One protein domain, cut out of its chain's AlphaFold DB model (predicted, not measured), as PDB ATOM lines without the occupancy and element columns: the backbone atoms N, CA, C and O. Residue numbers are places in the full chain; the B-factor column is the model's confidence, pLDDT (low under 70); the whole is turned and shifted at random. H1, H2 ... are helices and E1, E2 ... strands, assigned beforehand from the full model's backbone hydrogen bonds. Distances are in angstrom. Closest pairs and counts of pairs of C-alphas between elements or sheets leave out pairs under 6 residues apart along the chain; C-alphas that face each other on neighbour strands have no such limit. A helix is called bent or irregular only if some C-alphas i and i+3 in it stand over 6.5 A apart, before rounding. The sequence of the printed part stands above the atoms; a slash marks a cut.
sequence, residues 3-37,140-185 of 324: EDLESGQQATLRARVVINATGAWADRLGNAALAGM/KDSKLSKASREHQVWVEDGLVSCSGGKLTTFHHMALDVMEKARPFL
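Overview. This is residues 3 to 37 and 140 to 185 of the 324 residues of the protein "FAD-dependent oxidoreductase" of Xanthomonadales bacterium (UniProt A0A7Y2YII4). With little regular structure, this is a small three-stranded sheet with helix H1 over one face, running along the strands, while residues 4 to 10 and 140 to 147 stick out. The 81 printed residues run E1, E2, E3, H1; the sheet, order E1 E3 E2, is mixed, and so is the class, with 31 residues in named elements. The whole is loose, radius of gyration of the C-alphas 14.8 A, spans 44 by 29 by 28 A.

Arrangement. E3, residues 159 to 163, is parallel to E1, residues 18 to 20; N 20 and O 160 are 2.8 A apart. E2, residues 152 to 156, and E3 form an antiparallel hairpin; N 154 and O 161 are 2.9 A apart. H1, residues 167 to 184, is on the sheet, making two layers, helix on one face, at a height of 8.9 A; its closest C-alphas to E3 are Ala 181 and Val 160, 6.4 A. In H1, 10 of 14 O i to N i+4 pairs are within hydrogen-bond range.

Along the chain. E1, 6.4 A long, begins at C-alpha 18 (8.829, -58.283, 109.840). E2 is 13.7 A and E3 13.3 A. H1, 26.6 A, irregular with C-alphas 168 and 171 7.9 A apart, ends at C-alpha 184 (17.658, -62.165, 107.519).

Size, cuts and confidence. Residues 38 to 139 are not printed; C-alphas 37 and 140 are 11.7 A apart. Residues 30 to 36 and 140 to 149 have pLDDT under 70.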
ATOM      1  N   GLU A   3      -5.702 -57.495 108.447       94.94
ATOM      2  CA  GLU A   3      -7.112 -57.183 108.215       94.94
ATOM      3  C   GLU A   3      -7.201 -55.798 107.578       94.94
ATOM      4  O   GLU A   3      -6.587 -54.851 108.071       94.94
ATOM      5  N   ASP A   4      -7.920 -55.704 106.466       95.81
ATOM      6  CA  ASP A   4      -8.312 -54.432 105.872       95.81
ATOM      7  C   ASP A   4      -9.491 -53.866 106.669       95.81
ATOM      8  O   ASP A   4     -10.567 -54.460 106.690       95.81
ATOM      9  N   LEU A   5      -9.289 -52.725 107.328       93.88
ATOM     10  CA  LEU A   5     -10.301 -52.114 108.192       93.88
ATOM     11  C   LEU A   5     -11.481 -51.503 107.416       93.88
ATOM     12  O   LEU A   5     -12.531 -51.283 108.017       93.88
ATOM     13  N   GLU A   6     -11.349 -51.281 106.104       93.44
ATOM     14  CA  GLU A   6     -12.435 -50.746 105.273       93.44
ATOM     15  C   GLU A   6     -13.389 -51.845 104.803       93.44
ATOM     16  O   GLU A   6     -14.606 -51.654 104.757       93.44
ATOM     17  N   SER A   7     -12.840 -53.007 104.441       94.31
ATOM     18  CA  SER A   7     -13.614 -54.127 103.892       94.31
ATOM     19  C   SER A   7     -13.837 -55.277 104.878       94.31
ATOM     20  O   SER A   7     -14.676 -56.143 104.627       94.31
ATOM     21  N   GLY A   8     -13.079 -55.321 105.978       96.50
ATOM     22  CA  GLY A   8     -13.007 -56.447 106.913       96.50
ATOM     23  C   GLY A   8     -12.309 -57.685 106.339       96.50
ATOM     24  O   GLY A   8     -12.298 -58.743 106.973       96.50
ATOM     25  N   GLN A   9     -11.755 -57.608 105.123       97.31
ATOM     26  CA  GLN A   9     -11.104 -58.752 104.497       97.31
ATOM     27  C   GLN A   9      -9.795 -59.085 105.205       97.31
ATOM     28  O   GLN A   9      -8.967 -58.220 105.488       97.31
ATOM     29  N   GLN A  10      -9.587 -60.376 105.445       97.25
ATOM     30  CA  GLN A  10      -8.387 -60.877 106.093       97.25
ATOM     31  C   GLN A  10      -7.453 -61.533 105.081       97.25
ATOM     32  O   GLN A  10      -7.867 -62.329 104.238       97.25
ATOM     33  N   ALA A  11      -6.164 -61.237 105.207       96.38
ATOM     34  CA  ALA A  11      -5.110 -61.801 104.383       96.38
ATOM     35  C   ALA A  11      -3.978 -62.370 105.245       96.38
ATOM     36  O   ALA A  11      -3.661 -61.885 106.335       96.38
ATOM     37  N   THR A  12      -3.322 -63.414 104.740       95.88
ATOM     38  CA  THR A  12      -2.082 -63.924 105.335       95.88
ATOM     39  C   THR A  12      -0.898 -63.424 104.526       95.88
ATOM     40  O   THR A  12      -0.727 -63.799 103.369       95.88
ATOM     41  N   LEU A  13      -0.064 -62.603 105.160       94.12
ATOM     42  CA  LEU A  13       1.173 -62.098 104.578       94.12
ATOM     43  C   LEU A  13       2.344 -62.978 105.019       94.12
ATOM     44  O   LEU A  13       2.413 -63.405 106.172       94.12
ATOM     45  N   ARG A  14       3.268 -63.247 104.096       93.12
ATOM     46  CA  ARG A  14       4.523 -63.953 104.368       93.12
ATOM     47  C   ARG A  14       5.680 -63.045 103.987       93.12
ATOM     48  O   ARG A  14       5.721 -62.546 102.867       93.12
ATOM     49  N   ALA A  15       6.616 -62.864 104.906       92.88
ATOM     50  CA  ALA A  15       7.815 -62.068 104.701       92.88
ATOM     51  C   ALA A  15       9.019 -62.791 105.310       92.88
ATOM     52  O   ALA A  15       8.862 -63.588 106.233       92.88
ATOM     53  N   ARG A  16      10.220 -62.516 104.786       93.19
ATOM     54  CA  ARG A  16      11.477 -63.006 105.382       93.19
ATOM     55  C   ARG A  16      11.781 -62.308 106.707       93.19
ATOM     56  O   ARG A  16      12.347 -62.922 107.599       93.19
ATOM     57  N   VAL A  17      11.400 -61.034 106.796       94.38
ATOM     58  CA  VAL A  17      11.566 -60.166 107.962       94.38
ATOM     59  C   VAL A  17      10.287 -59.381 108.175       94.38
ATOM     60  O   VAL A  17       9.665 -58.942 107.207       94.38
ATOM     61  N   VAL A  18       9.917 -59.175 109.434       93.44
ATOM     62  CA  VAL A  18       8.829 -58.283 109.840       93.44
ATOM     63  C   VAL A  18       9.421 -57.156 110.676       93.44
ATOM     64  O   VAL A  18      10.098 -57.414 111.667       93.44
ATOM     65  N   ILE A  19       9.163 -55.905 110.288       94.19
ATOM     66  CA  ILE A  19       9.573 -54.729 111.063       94.19
ATOM     67  C   ILE A  19       8.371 -54.224 111.864       94.19
ATOM     68  O   ILE A  19       7.363 -53.813 111.292       94.19
ATOM     69  N   ASN A  20       8.477 -54.224 113.190       92.81
ATOM     70  CA  ASN A  20       7.498 -53.632 114.096       92.81
ATOM     71  C   ASN A  20       7.918 -52.200 114.461       92.81
ATOM     72  O   ASN A  20       8.668 -51.981 115.409       92.81
ATOM     73  N   ALA A  21       7.410 -51.231 113.697       93.69
ATOM     74  CA  ALA A  21       7.621 -49.795 113.894       93.69
ATOM     75  C   ALA A  21       6.334 -49.091 114.372       93.69
ATOM     76  O   ALA A  21       5.991 -47.999 113.923       93.69
ATOM     77  N   THR A  22       5.585 -49.726 115.276       92.38
ATOM     78  CA  THR A  22       4.249 -49.271 115.710       92.38
ATOM     79  C   THR A  22       4.281 -48.237 116.848       92.38
ATOM     80  O   THR A  22       3.274 -47.975 117.504       92.38
ATOM     81  N   GLY A  23       5.432 -47.607 117.107       91.25
ATOM     82  CA  GLY A  23       5.555 -46.496 118.055       91.25
ATOM     83  C   GLY A  23       5.144 -46.872 119.483       91.25
ATOM     84  O   GLY A  23       5.785 -47.709 120.119       91.25
ATOM     85  N   ALA A  24       4.087 -46.236 120.005       90.12
ATOM     86  CA  ALA A  24       3.563 -46.487 121.355       90.12
ATOM     87  C   ALA A  24       2.922 -47.867 121.535       90.12
ATOM     88  O   ALA A  24       2.769 -48.296 122.673       90.12
ATOM     89  N   TRP A  25       2.607 -48.560 120.441       90.88
ATOM     90  CA  TRP A  25       2.038 -49.905 120.443       90.88
ATOM     91  C   TRP A  25       3.099 -51.001 120.313       90.88
ATOM     92  O   TRP A  25       2.740 -52.176 120.250       90.88
ATOM     93  N   ALA A  26       4.393 -50.656 120.269       88.00
ATOM     94  CA  ALA A  26       5.426 -51.630 119.922       88.00
ATOM     95  C   ALA A  26       5.500 -52.819 120.893       88.00
ATOM     96  O   ALA A  26       5.920 -53.887 120.460       88.00
ATOM     97  N   ASP A  27       5.054 -52.680 122.148       82.88
ATOM     98  CA  ASP A  27       4.993 -53.764 123.143       82.88
ATOM     99  C   ASP A  27       3.744 -54.661 123.035       82.88
ATOM    100  O   ASP A  27       3.656 -55.667 123.739       82.88
ATOM    101  N   ARG A  28       2.792 -54.350 122.146       85.06
ATOM    102  CA  ARG A  28       1.567 -55.145 121.946       85.06
ATOM    103  C   ARG A  28       1.730 -56.293 120.960       85.06
ATOM    104  O   ARG A  28       0.949 -57.243 121.003       85.06
ATOM    105  N   LEU A  29       2.727 -56.229 120.079       75.12
ATOM    106  CA  LEU A  29       3.057 -57.324 119.170       75.12
ATOM    107  C   LEU A  29       3.827 -58.395 119.964       75.12
ATOM    108  O   LEU A  29       5.048 -58.468 119.906       75.12
ATOM    109  N   GLY A  30       3.104 -59.144 120.803       61.00
ATOM    110  CA  GLY A  30       3.656 -60.022 121.836       61.00
ATOM    111  C   GLY A  30       4.659 -61.051 121.309       61.00
ATOM    112  O   GLY A  30       4.271 -62.059 120.723       61.00
ATOM    113  N   ASN A  31       5.941 -60.816 121.581       65.44
ATOM    114  CA  ASN A  31       7.034 -61.765 121.387       65.44
ATOM    115  C   ASN A  31       7.909 -61.820 122.662       65.44
ATOM    116  O   ASN A  31       7.772 -60.977 123.559       65.44
ATOM    117  N   ALA A  32       8.785 -62.821 122.786       60.97
ATOM    118  CA  ALA A  32       9.582 -62.998 124.001       60.97
ATOM    119  C   ALA A  32      10.742 -61.986 124.098       60.97
ATOM    120  O   ALA A  32      11.125 -61.610 125.207       60.97
ATOM    121  N   ALA A  33      11.245 -61.453 122.982       57.38
ATOM    122  CA  ALA A  33      12.266 -60.404 122.971       57.38
ATOM    123  C   ALA A  33      11.768 -59.054 123.488       57.38
ATOM    124  O   ALA A  33      12.562 -58.248 123.979       57.38
ATOM    125  N   LEU A  34      10.458 -58.815 123.447       64.19
ATOM    126  CA  LEU A  34       9.818 -57.642 124.030       64.19
ATOM    127  C   LEU A  34       9.422 -57.851 125.500       64.19
ATOM    128  O   LEU A  34       8.987 -56.897 126.140       64.19
ATOM    129  N   ALA A  35       9.635 -59.035 126.093       63.88
ATOM    130  CA  ALA A  35       9.246 -59.326 127.482       63.88
ATOM    131  C   ALA A  35       9.914 -58.402 128.528       63.88
ATOM    132  O   ALA A  35       9.395 -58.223 129.632       63.88
ATOM    133  N   GLY A  36      11.057 -57.794 128.186       62.53
ATOM    134  CA  GLY A  36      11.741 -56.782 129.001       62.53
ATOM    135  C   GLY A  36      11.408 -55.327 128.644       62.53
ATOM    136  O   GLY A  36      11.736 -54.426 129.420       62.53
ATOM    137  N   MET A  37      10.766 -55.083 127.499       70.31
ATOM    138  CA  MET A  37      10.404 -53.749 127.026       70.31
ATOM    139  C   MET A  37       9.087 -53.319 127.668       70.31
ATOM    140  O   MET A  37       8.059 -53.968 127.510       70.31
ATOM    141  N   LYS A 140      13.445 -52.238 136.606       42.84
ATOM    142  CA  LYS A 140      13.954 -52.027 137.988       42.84
ATOM    143  C   LYS A 140      14.181 -50.598 138.501       42.84
ATOM    144  O   LYS A 140      14.097 -50.443 139.717       42.84
ATOM    145  N   ASP A 141      14.319 -49.561 137.675       41.25
ATOM    146  CA  ASP A 141      14.472 -48.193 138.204       41.25
ATOM    147  C   ASP A 141      13.159 -47.392 138.202       41.25
ATOM    148  O   ASP A 141      12.644 -46.945 137.179       41.25
ATOM    149  N   SER A 142      12.613 -47.184 139.402       38.84
ATOM    150  CA  SER A 142      11.367 -46.455 139.684       38.84
ATOM    151  C   SER A 142      11.488 -44.926 139.577       38.84
ATOM    152  O   SER A 142      10.518 -44.206 139.831       38.84
ATOM    153  N   LYS A 143      12.652 -44.395 139.177       39.72
ATOM    154  CA  LYS A 143      12.883 -42.952 139.031       39.72
ATOM    155  C   LYS A 143      12.608 -42.496 137.595       39.72
ATOM    156  O   LYS A 143      13.464 -42.563 136.720       39.72
ATOM    157  N   LEU A 144      11.404 -41.953 137.398       43.50
ATOM    158  CA  LEU A 144      10.879 -41.365 136.154       43.50
ATOM    159  C   LEU A 144      11.788 -40.333 135.456       43.50
ATOM    160  O   LEU A 144      11.561 -40.036 134.286       43.50
ATOM    161  N   SER A 145      12.776 -39.751 136.140       40.41
ATOM    162  CA  SER A 145      13.544 -38.611 135.620       40.41
ATOM    163  C   SER A 145      14.713 -38.981 134.700       40.41
ATOM    164  O   SER A 145      15.340 -38.077 134.151       40.41
ATOM    165  N   LYS A 146      15.009 -40.275 134.506       40.69
ATOM    166  CA  LYS A 146      16.106 -40.752 133.638       40.69
ATOM    167  C   LYS A 146      15.676 -41.807 132.609       40.69
ATOM    168  O   LYS A 146      16.495 -42.609 132.178       40.69
ATOM    169  N   ALA A 147      14.404 -41.826 132.210       49.16
ATOM    170  CA  ALA A 147      13.998 -42.652 131.075       49.16
ATOM    171  C   ALA A 147      14.707 -42.154 129.800       49.16
ATOM    172  O   ALA A 147      14.647 -40.959 129.489       49.16
ATOM    173  N   SER A 148      15.410 -43.050 129.097       53.03
ATOM    174  CA  SER A 148      16.119 -42.699 127.864       53.03
ATOM    175  C   SER A 148      15.111 -42.291 126.788       53.03
ATOM    176  O   SER A 148      14.107 -42.967 126.568       53.03
ATOM    177  N   ARG A 149      15.371 -41.156 126.131       60.72
ATOM    178  CA  ARG A 149      14.618 -40.688 124.953       60.72
ATOM    179  C   ARG A 149      15.220 -41.199 123.641       60.72
ATOM    180  O   ARG A 149      14.819 -40.736 122.575       60.72
ATOM    181  N   GLU A 150      16.212 -42.073 123.720       77.50
ATOM    182  CA  GLU A 150      16.817 -42.707 122.554       77.50
ATOM    183  C   GLU A 150      15.932 -43.851 122.066       77.50
ATOM    184  O   GLU A 150      15.126 -44.403 122.823       77.50
ATOM    185  N   HIS A 151      16.025 -44.159 120.774       86.00
ATOM    186  CA  HIS A 151      15.370 -45.341 120.239       86.00
ATOM    187  C   HIS A 151      16.113 -46.593 120.689       86.00
ATOM    188  O   HIS A 151      17.292 -46.561 121.037       86.00
ATOM    189  N   GLN A 152      15.404 -47.709 120.681       87.94
ATOM    190  CA  GLN A 152      15.990 -49.027 120.865       87.94
ATOM    191  C   GLN A 152      15.454 -49.951 119.777       87.94
ATOM    192  O   GLN A 152      14.342 -49.758 119.276       87.94
ATOM    193  N   VAL A 153      16.277 -50.930 119.405       89.25
ATOM    194  CA  VAL A 153      15.961 -51.933 118.390       89.25
ATOM    195  C   VAL A 153      16.149 -53.317 119.000       89.25
ATOM    196  O   VAL A 153      17.201 -53.610 119.570       89.25
ATOM    197  N   TRP A 154      15.135 -54.163 118.862       88.75
ATOM    198  CA  TRP A 154      15.124 -55.545 119.337       88.75
ATOM    199  C   TRP A 154      14.956 -56.488 118.155       88.75
ATOM    200  O   TRP A 154      14.252 -56.164 117.201       88.75
ATOM    201  N   VAL A 155      15.595 -57.651 118.226       89.69
ATOM    202  CA  VAL A 155      15.603 -58.642 117.149       89.69
ATOM    203  C   VAL A 155      15.313 -60.018 117.730       89.69
ATOM    204  O   VAL A 155      15.974 -60.424 118.685       89.69
ATOM    205  N   GLU A 156      14.363 -60.732 117.135       87.38
ATOM    206  CA  GLU A 156      14.019 -62.116 117.477       87.38
ATOM    207  C   GLU A 156      13.499 -62.839 116.240       87.38
ATOM    208  O   GLU A 156      12.484 -62.431 115.692       87.38
ATOM    209  N   ASP A 157      14.190 -63.885 115.784       85.50
ATOM    210  CA  ASP A 157      13.718 -64.797 114.732       85.50
ATOM    211  C   ASP A 157      13.078 -64.113 113.500       85.50
ATOM    212  O   ASP A 157      12.018 -64.504 113.013       85.50
ATOM    213  N   GLY A 158      13.725 -63.064 112.979       87.56
ATOM    214  CA  GLY A 158      13.250 -62.310 111.809       87.56
ATOM    215  C   GLY A 158      12.206 -61.226 112.111       87.56
ATOM    216  O   GLY A 158      11.753 -60.547 111.191       87.56
ATOM    217  N   LEU A 159      11.846 -61.006 113.375       91.12
ATOM    218  CA  LEU A 159      11.076 -59.855 113.841       91.12
ATOM    219  C   LEU A 159      12.022 -58.782 114.396       91.12
ATOM    220  O   LEU A 159      12.719 -59.001 115.387       91.12
ATOM    221  N   VAL A 160      12.030 -57.612 113.757       92.56
ATOM    222  CA  VAL A 160      12.816 -56.441 114.164       92.56
ATOM    223  C   VAL A 160      11.868 -55.374 114.697       92.56
ATOM    224  O   VAL A 160      11.117 -54.767 113.939       92.56
ATOM    225  N   SER A 161      11.886 -55.134 116.002       91.00
ATOM    226  CA  SER A 161      11.039 -54.127 116.650       91.00
ATOM    227  C   SER A 161      11.837 -52.864 116.936       91.00
ATOM    228  O   SER A 161      12.969 -52.952 117.409       91.00
ATOM    229  N   CYS A 162      11.244 -51.692 116.717       90.62
ATOM    230  CA  CYS A 162      11.814 -50.415 117.132       90.62
ATOM    231  C   CYS A 162      10.776 -49.535 117.834       90.62
ATOM    232  O   CYS A 162       9.592 -49.508 117.493       90.62
ATOM    233  N   SER A 163      11.225 -48.813 118.856       90.12
ATOM    234  CA  SER A 163      10.401 -47.843 119.575       90.12
ATOM    235  C   SER A 163      11.285 -46.777 120.217       90.12
ATOM    236  O   SER A 163      12.514 -46.872 120.203       90.12
ATOM    237  N   GLY A 164      10.656 -45.760 120.800       87.50
ATOM    238  CA  GLY A 164      11.339 -44.576 121.310       87.50
ATOM    239  C   GLY A 164      11.814 -43.653 120.190       87.50
ATOM    240  O   GLY A 164      11.183 -43.550 119.139       87.50
ATOM    241  N   GLY A 165      12.915 -42.948 120.440       87.44
ATOM    242  CA  GLY A 165      13.480 -41.993 119.491       87.44
ATOM    243  C   GLY A 165      12.657 -40.712 119.333       87.44
ATOM    244  O   GLY A 165      11.759 -40.387 120.118       87.44
ATOM    245  N   LYS A 166      13.018 -39.927 118.317       90.44
ATOM    246  CA  LYS A 166      12.375 -38.657 117.969       90.44
ATOM    247  C   LYS A 166      12.167 -38.590 116.467       90.44
ATOM    248  O   LYS A 166      12.941 -39.163 115.708       90.44
ATOM    249  N   LEU A 167      11.211 -37.765 116.046       92.69
ATOM    250  CA  LEU A 167      11.056 -37.429 114.632       92.69
ATOM    251  C   LEU A 167      12.364 -36.888 114.032       92.69
ATOM    252  O   LEU A 167      12.700 -37.233 112.918       92.69
ATOM    253  N   THR A 168      13.161 -36.118 114.779       91.75
ATOM    254  CA  THR A 168      14.443 -35.578 114.285       91.75
ATOM    255  C   THR A 168      15.526 -36.634 114.061       91.75
ATOM    256  O   THR A 168      16.501 -36.354 113.380       91.75
ATOM    257  N   THR A 169      15.397 -37.824 114.655       91.44
ATOM    258  CA  THR A 169      16.373 -38.922 114.534       91.44
ATOM    259  C   THR A 169      15.814 -40.094 113.732       91.44
ATOM    260  O   THR A 169      16.379 -41.184 113.777       91.44
ATOM    261  N   PHE A 170      14.697 -39.898 113.018       93.38
ATOM    262  CA  PHE A 170      13.987 -40.986 112.344       93.38
ATOM    263  C   PHE A 170      14.859 -41.698 111.302       93.38
ATOM    264  O   PHE A 170      14.786 -42.918 111.198       93.38
ATOM    265  N   HIS A 171      15.697 -40.957 110.564       93.81
ATOM    266  CA  HIS A 171      16.544 -41.536 109.524       93.81
ATOM    267  C   HIS A 171      17.631 -42.436 110.122       93.81
ATOM    268  O   HIS A 171      17.712 -43.602 109.755       93.81
ATOM    269  N   HIS A 172      18.368 -41.955 111.132       91.75
ATOM    270  CA  HIS A 172      19.335 -42.779 111.868       91.75
ATOM    271  C   HIS A 172      18.685 -44.024 112.487       91.75
ATOM    272  O   HIS A 172      19.219 -45.122 112.379       91.75
ATOM    273  N   MET A 173      17.493 -43.875 113.072       93.38
ATOM    274  CA  MET A 173      16.731 -45.009 113.601       93.38
ATOM    275  C   MET A 173      16.364 -46.021 112.504       93.38
ATOM    276  O   MET A 173      16.407 -47.224 112.749       93.38
ATOM    277  N   ALA A 174      16.014 -45.561 111.300       94.75
ATOM    278  CA  ALA A 174      15.733 -46.439 110.170       94.75
ATOM    279  C   ALA A 174      16.991 -47.192 109.707       94.75
ATOM    280  O   ALA A 174      16.907 -48.396 109.478       94.75
ATOM    281  N   LEU A 175      18.150 -46.527 109.631       94.38
ATOM    282  CA  LEU A 175      19.425 -47.171 109.284       94.38
ATOM    283  C   LEU A 175      19.785 -48.280 110.285       94.38
ATOM    284  O   LEU A 175      20.097 -49.395 109.869       94.38
ATOM    285  N   ASP A 176      19.639 -48.020 111.587       94.12
ATOM    286  CA  ASP A 176      19.867 -49.025 112.633       94.12
ATOM    287  C   ASP A 176      18.932 -50.233 112.484       94.12
ATOM    288  O   ASP A 176      19.363 -51.382 112.590       94.12
ATOM    289  N   VAL A 177      17.643 -49.994 112.217       94.94
ATOM    290  CA  VAL A 177      16.662 -51.064 111.972       94.94
ATOM    291  C   VAL A 177      17.044 -51.887 110.744       94.94
ATOM    292  O   VAL A 177      16.995 -53.117 110.801       94.94
ATOM    293  N   MET A 178      17.450 -51.235 109.655       95.00
ATOM    294  CA  MET A 178      17.840 -51.916 108.421       95.00
ATOM    295  C   MET A 178      19.107 -52.755 108.610       95.00
ATOM    296  O   MET A 178      19.137 -53.900 108.160       95.00
ATOM    297  N   GLU A 179      20.105 -52.262 109.348       94.19
ATOM    298  CA  GLU A 179      21.310 -53.042 109.660       94.19
ATOM    299  C   GLU A 179      20.979 -54.278 110.509       94.19
ATOM    300  O   GLU A 179      21.514 -55.362 110.281       94.19
ATOM    301  N   LYS A 180      20.031 -54.161 111.447       93.31
ATOM    302  CA  LYS A 180      19.548 -55.296 112.248       93.31
ATOM    303  C   LYS A 180      18.687 -56.285 111.458       93.31
ATOM    304  O   LYS A 180      18.677 -57.469 111.792       93.31
ATOM    305  N   ALA A 181      17.987 -55.828 110.421       95.12
ATOM    306  CA  ALA A 181      17.191 -56.673 109.532       95.12
ATOM    307  C   ALA A 181      18.044 -57.429 108.498       95.12
ATOM    308  O   ALA A 181      17.678 -58.529 108.077       95.12
ATOM    309  N   ARG A 182      19.192 -56.866 108.103       94.62
ATOM    310  CA  ARG A 182      20.051 -57.374 107.024       94.62
ATOM    311  C   ARG A 182      20.453 -58.853 107.146       94.62
ATOM    312  O   ARG A 182      20.368 -59.542 106.129       94.62
ATOM    313  N   PRO A 183      20.803 -59.406 108.328       93.69
ATOM    314  CA  PRO A 183      21.157 -60.825 108.458       93.69
ATOM    315  C   PRO A 183      20.066 -61.805 107.994       93.69
ATOM    316  O   PRO A 183      20.364 -62.950 107.667       93.69
ATOM    317  N   PHE A 184      18.808 -61.363 107.938       94.12
ATOM    318  CA  PHE A 184      17.658 -62.165 107.519       94.12
ATOM    319  C   PHE A 184      17.246 -61.918 106.052       94.12
ATOM    320  O   PHE A 184      16.296 -62.531 105.554       94.12
ATOM    321  N   LEU A 185      17.950 -61.030 105.342       94.00
ATOM    322  CA  LEU A 185      17.683 -60.638 103.957       94.00
ATOM    323  C   LEU A 185      18.894 -60.976 103.067       94.00
ATOM    324  O   LEU A 185      19.733 -60.112 102.807       94.00
TER     325      LEU A 185